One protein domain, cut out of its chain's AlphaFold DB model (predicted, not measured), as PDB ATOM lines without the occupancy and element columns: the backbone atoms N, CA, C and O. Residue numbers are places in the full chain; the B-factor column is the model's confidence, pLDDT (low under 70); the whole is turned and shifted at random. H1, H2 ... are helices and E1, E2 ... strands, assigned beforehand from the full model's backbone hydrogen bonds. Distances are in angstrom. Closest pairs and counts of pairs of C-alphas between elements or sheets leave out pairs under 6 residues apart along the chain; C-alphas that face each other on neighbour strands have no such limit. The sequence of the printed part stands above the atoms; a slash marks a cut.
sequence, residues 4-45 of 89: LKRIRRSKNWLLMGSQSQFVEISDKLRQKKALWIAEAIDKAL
ATOM      1  N   LEU A   4      10.159  -4.758  22.219       91.06
ATOM      2  CA  LEU A   4      11.608  -4.772  22.091       91.06
ATOM      3  C   LEU A   4      12.008  -5.933  21.177       91.06
ATOM      4  O   LEU A   4      11.686  -7.088  21.443       91.06
ATOM      5  N   LYS A   5      12.708  -5.628  20.086       91.31
ATOM      6  CA  LYS A   5      13.114  -6.595  19.064       91.31
ATOM      7  C   LYS A   5      14.623  -6.557  18.890       91.31
ATOM      8  O   LYS A   5      15.188  -5.517  18.576       91.31
ATOM      9  N   ARG A   6      15.302  -7.695  19.032       89.06
ATOM     10  CA  ARG A   6      16.743  -7.761  18.752       89.06
ATOM     11  C   ARG A   6      17.002  -7.639  17.251       89.06
ATOM     12  O   ARG A   6      16.350  -8.304  16.443       89.06
ATOM     13  N   ILE A   7      17.988  -6.834  16.861       89.06
ATOM     14  CA  ILE A   7      18.384  -6.702  15.458       89.06
ATOM     15  C   ILE A   7      19.342  -7.852  15.114       89.06
ATOM     16  O   ILE A   7      20.546  -7.796  15.380       89.06
ATOM     17  N   ARG A   8      18.805  -8.918  14.503       87.06
ATOM     18  CA  ARG A   8      19.559 -10.105  14.044       87.06
ATOM     19  C   ARG A   8      20.433 -10.721  15.165       87.06
ATOM     20  O   ARG A   8      19.934 -11.044  16.246       87.06
ATOM     21  N   ARG A   9      21.737 -10.915  14.910       84.75
ATOM     22  CA  ARG A   9      22.750 -11.375  15.883       84.75
ATOM     23  C   ARG A   9      23.561 -10.232  16.512       84.75
ATOM     24  O   ARG A   9      24.544 -10.499  17.190       84.75
ATOM     25  N   SER A  10      23.190  -8.977  16.262       87.12
ATOM     26  CA  SER A  10      23.897  -7.839  16.852       87.12
ATOM     27  C   SER A  10      23.511  -7.646  18.323       87.12
ATOM     28  O   SER A  10      22.507  -8.185  18.793       87.12
ATOM     29  N   LYS A  11      24.299  -6.834  19.034       83.31
ATOM     30  CA  LYS A  11      23.967  -6.347  20.382       83.31
ATOM     31  C   LYS A  11      22.950  -5.194  20.363       83.31
ATOM     32  O   LYS A  11      22.597  -4.690  21.423       83.31
ATOM     33  N   ASN A  12      22.467  -4.795  19.183       86.94
ATOM     34  CA  ASN A  12      21.532  -3.689  19.029       86.94
ATOM     35  C   ASN A  12      20.089  -4.184  19.164       86.94
ATOM     36  O   ASN A  12      19.703  -5.223  18.612       86.94
ATOM     37  N   TRP A  13      19.283  -3.401  19.872       89.31
ATOM     38  CA  TRP A  13      17.869  -3.667  20.101       89.31
ATOM     39  C   TRP A  13      17.033  -2.529  19.528       89.31
ATOM     40  O   TRP A  13      17.375  -1.360  19.671       89.31
ATOM     41  N   LEU A  14      15.945  -2.891  18.860       89.06
ATOM     42  CA  LEU A  14      14.942  -1.984  18.334       89.06
ATOM     43  C   LEU A  14      13.797  -1.893  19.340       89.06
ATOM     44  O   LEU A  14      13.172  -2.904  19.658       89.06
ATOM     45  N   LEU A  15      13.518  -0.685  19.812       89.69
ATOM     46  CA  LEU A  15      12.369  -0.389  20.656       89.69
ATOM     47  C   LEU A  15      11.274   0.238  19.781       89.69
ATOM     48  O   LEU A  15      11.527   1.218  19.087       89.69
ATOM     49  N   MET A  16      10.075  -0.343  19.778       89.50
ATOM     50  CA  MET A  16       8.937   0.107  18.964       89.50
ATOM     51  C   MET A  16       7.748   0.423  19.869       89.50
ATOM     52  O   MET A  16       7.412  -0.373  20.747       89.50
ATOM     53  N   GLY A  17       7.091   1.556  19.647       89.12
ATOM     54  CA  GLY A  17       5.977   2.036  20.462       89.12
ATOM     55  C   GLY A  17       5.510   3.418  20.016       89.12
ATOM     56  O   GLY A  17       6.014   3.956  19.029       89.12
ATOM     57  N   SER A  18       4.535   3.982  20.729       88.38
ATOM     58  CA  SER A  18       4.122   5.374  20.524       88.38
ATOM     59  C   SER A  18       5.060   6.348  21.238       88.38
ATOM     60  O   SER A  18       5.720   5.995  22.216       88.38
ATOM     61  N   GLN A  19       5.054   7.609  20.802       85.81
ATOM     62  CA  GLN A  19       5.821   8.681  21.442       85.81
ATOM     63  C   GLN A  19       5.523   8.799  22.945       85.81
ATOM     64  O   GLN A  19       6.442   8.877  23.755       85.81
ATOM     65  N   SER A  20       4.246   8.731  23.332       86.38
ATOM     66  CA  SER A  20       3.817   8.765  24.735       86.38
ATOM     67  C   SER A  20       4.420   7.638  25.579       86.38
ATOM     68  O   SER A  20       4.831   7.871  26.712       86.38
ATOM     69  N   GLN A  21       4.542   6.431  25.017       89.31
ATOM     70  CA  GLN A  21       5.144   5.282  25.702       89.31
ATOM     71  C   GLN A  21       6.650   5.460  25.907       89.31
ATOM     72  O   GLN A  21       7.193   5.004  26.912       89.31
ATOM     73  N   PHE A  22       7.326   6.124  24.969       90.12
ATOM     74  CA  PHE A  22       8.747   6.440  25.087       90.12
ATOM     75  C   PHE A  22       9.025   7.490  26.163       90.12
ATOM     76  O   PHE A  22       9.972   7.323  26.927       90.12
ATOM     77  N   VAL A  23       8.177   8.514  26.279       88.56
ATOM     78  CA  VAL A  23       8.276   9.500  27.368       88.56
ATOM     79  C   VAL A  23       8.095   8.808  28.723       88.56
ATOM     80  O   VAL A  23       8.963   8.900  29.588       88.56
ATOM     81  N   GLU A  24       7.036   8.007  28.874       90.69
ATOM     82  CA  GLU A  24       6.744   7.310  30.132       90.69
ATOM     83  C   GLU A  24       7.872   6.349  30.552       90.69
ATOM     84  O   GLU A  24       8.223   6.252  31.734       90.69
ATOM     85  N   ILE A  25       8.460   5.617  29.599       90.88
ATOM     86  CA  ILE A  25       9.548   4.692  29.920       90.88
ATOM     87  C   ILE A  25      10.869   5.422  30.182       90.88
ATOM     88  O   ILE A  25      11.616   4.973  31.051       90.88
ATOM     89  N   SER A  26      11.144   6.541  29.499       90.25
ATOM     90  CA  SER A  26      12.312   7.393  29.767       90.25
ATOM     91  C   SER A  26      12.299   7.868  31.225       90.25
ATOM     92  O   SER A  26      13.270   7.653  31.956       90.25
ATOM     93  N   ASP A  27      11.152   8.354  31.713       90.12
ATOM     94  CA  ASP A  27      10.981   8.779  33.108       90.12
ATOM     95  C   ASP A  27      11.182   7.633  34.108       90.12
ATOM     96  O   ASP A  27      11.908   7.767  35.102       90.12
ATOM     97  N   LYS A  28      10.609   6.457  33.827       91.75
ATOM     98  CA  LYS A  28      10.806   5.256  34.658       91.75
ATOM     99  C   LYS A  28      12.273   4.809  34.690       91.75
ATOM    100  O   LYS A  28      12.755   4.347  35.726       91.75
ATOM    101  N   LEU A  29      12.996   4.932  33.578       91.50
ATOM    102  CA  LEU A  29      14.411   4.563  33.477       91.50
ATOM    103  C   LEU A  29      15.316   5.531  34.243       91.50
ATOM    104  O   LEU A  29      16.271   5.084  34.885       91.50
ATOM    105  N   ARG A  30      14.980   6.827  34.256       90.25
ATOM    106  CA  ARG A  30      15.665   7.840  35.075       90.25
ATOM    107  C   ARG A  30      15.588   7.498  36.562       90.25
ATOM    108  O   ARG A  30      16.615   7.484  37.237       90.25
ATOM    109  N   GLN A  31      14.408   7.108  37.048       89.88
ATOM    110  CA  GLN A  31      14.214   6.687  38.444       89.88
ATOM    111  C   GLN A  31      15.014   5.423  38.801       89.88
ATOM    112  O   GLN A  31      15.498   5.279  39.922       89.88
ATOM    113  N   LYS A  32      15.210   4.517  37.837       90.00
ATOM    114  CA  LYS A  32      15.978   3.274  38.011       90.00
ATOM    115  C   LYS A  32      17.491   3.428  37.798       90.00
ATOM    116  O   LYS A  32      18.184   2.418  37.700       90.00
ATOM    117  N   LYS A  33      18.018   4.659  37.728       88.31
ATOM    118  CA  LYS A  33      19.441   4.972  37.466       88.31
ATOM    119  C   LYS A  33      19.968   4.457  36.113       88.31
ATOM    120  O   LYS A  33      21.177   4.388  35.905       88.31
ATOM    121  N   ALA A  34      19.089   4.146  35.161       89.38
ATOM    122  CA  ALA A  34      19.451   3.728  33.805       89.38
ATOM    123  C   ALA A  34      19.510   4.936  32.849       89.38
ATOM    124  O   ALA A  34      18.860   4.953  31.802       89.38
ATOM    125  N   LEU A  35      20.278   5.964  33.231       88.56
ATOM    126  CA  LEU A  35      20.279   7.281  32.575       88.56
ATOM    127  C   LEU A  35      20.634   7.214  31.087       88.56
ATOM    128  O   LEU A  35      19.969   7.845  30.275       88.56
ATOM    129  N   TRP A  36      21.608   6.382  30.714       90.62
ATOM    130  CA  TRP A  36      22.049   6.259  29.323       90.62
ATOM    131  C   TRP A  36      20.940   5.763  28.378       90.62
ATOM    132  O   TRP A  36      20.937   6.111  27.199       90.62
ATOM    133  N   ILE A  37      19.984   4.968  28.879       88.81
ATOM    134  CA  ILE A  37      18.848   4.483  28.082       88.81
ATOM    135  C   ILE A  37      17.820   5.601  27.917       88.81
ATOM    136  O   ILE A  37      17.342   5.822  26.809       88.81
ATOM    137  N   ALA A  38      17.512   6.320  28.999       90.38
ATOM    138  CA  ALA A  38      16.613   7.471  28.953       90.38
ATOM    139  C   ALA A  38      17.131   8.539  27.975       90.38
ATOM    140  O   ALA A  38      16.409   8.969  27.085       90.38
ATOM    141  N   GLU A  39      18.422   8.870  28.044       89.12
ATOM    142  CA  GLU A  39      19.058   9.807  27.111       89.12
ATOM    143  C   GLU A  39      19.026   9.322  25.656       89.12
ATOM    144  O   GLU A  39      18.857  10.126  24.739       89.12
ATOM    145  N   ALA A  40      19.194   8.019  25.415       89.06
ATOM    146  CA  ALA A  40      19.095   7.456  24.071       89.06
ATOM    147  C   ALA A  40      17.668   7.555  23.510       89.06
ATOM    148  O   ALA A  40      17.498   7.832  22.323       89.06
ATOM    149  N   ILE A  41      16.655   7.361  24.359       88.94
ATOM    150  CA  ILE A  41      15.245   7.520  23.992       88.94
ATOM    151  C   ILE A  41      14.938   8.987  23.692       88.94
ATOM    152  O   ILE A  41      14.385   9.282  22.636       88.94
ATOM    153  N   ASP A  42      15.358   9.909  24.556       86.38
ATOM    154  CA  ASP A  42      15.088  11.340  24.394       86.38
ATOM    155  C   ASP A  42      15.733  11.917  23.128       86.38
ATOM    156  O   ASP A  42      15.158  12.784  22.474       86.38
ATOM    157  N   LYS A  43      16.901  11.398  22.728       84.75
ATOM    158  CA  LYS A  43      17.545  11.755  21.453       84.75
ATOM    159  C   LYS A  43      16.782  11.254  20.227       84.75
ATOM    160  O   LYS A  43      16.906  11.852  19.162       84.75
ATOM    161  N   ALA A  44      16.061  10.141  20.354       85.25
ATOM    162  CA  ALA A  44      15.271   9.557  19.274       85.25
ATOM    163  C   ALA A  44      13.853  10.143  19.195       85.25
ATOM    164  O   ALA A  44      13.203  10.036  18.153       85.25
ATOM    165  N   LEU A  45      13.367  10.751  20.282       84.56
ATOM    166  CA  LEU A  45      12.104  11.471  20.294       84.56
ATOM    167  C   LEU A  45      12.181  12.701  19.375       84.56
ATOM    168  O   LEU A  45      13.196  13.404  19.361       84.56
TER     169      LEU A  45
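Overview. This is residues 4 to 45 of the 89 residues of an uncharacterized protein of Psychromonas sp. MB-3u-54 (UniProt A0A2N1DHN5). Picture two hairpins joined end to end: a small one of two short strands, E1 and E2, and a larger one of two helices, H1 and H2, which lie side by side. The strand hairpin reaches away from the helix pair as an arm, and residues 7 to 12 at its tip stick out. The printed part has 42 residues, with two named strands followed by two named helices, in the order E1, E2, H1, H2; the sheet has the order E1 - E2 and is antiparallel, and the class is mixed, helices and strands. The whole is only just compact, close to loose, with a radius of gyration of the C-alphas of 10.7 A, and the C-alphas span 30 by 22 by 15 A.

Arrangement. Begin at E1, residues 4 to 6, and go on to E2, residues 13 to 16, its antiparallel neighbour; the two form a hairpin, and their directions stand at 148 degrees. Look at C-alphas 6 and 13, which face each other at 4.5 A. N 5 and O 14 are within hydrogen-bond range at 2.8 A, and so are N 14 and O 5 at 2.7 A. A tight link of two residues takes you from E2 to H1, residues 19 to 31. Another tight link, of three residues, leads to H2, residues 35 to 44. H1 and H2 form a helical hairpin and touch, with the C-alphas of Ser 26 and Ala 38 the closest at 4.4 A. They run opposite ways at a shallow tilt of 19 degrees, 9.2 A from centre to centre. E1 is apart from H1 and from H2, and E2 is apart from H2. In H1 and H2 every pair of O i and N i+4 is within hydrogen-bond range.

Along the chain. Find C-alpha 4 at (11.608, -4.772, 22.091), where E1 begins; it runs 6.8 A to C-alpha 6. E2 goes 9.8 A from Trp 13 to Met 16. H1 starts with C-alpha 19 at (5.821, 8.681, 21.442) and runs 19.1 A to C-alpha 31. H2 runs 14.4 A from Leu 35 and ends with C-alpha 44 at (15.271, 9.557, 19.274).

Size, cuts and confidence. Look to Arg 9 and Gln 31 for the two C-alphas farthest apart, at 30.1 A. The C-alphas of Leu 4 and Leu 45, the first and last printed residues, are 16.3 A apart. Residues 7 to 12 stand free. The printed part has no cut; the link from E1 to E2, six residues, is short, and no link is long. The mean pLDDT of the printed part is 88.7, and no printed residue is under 70.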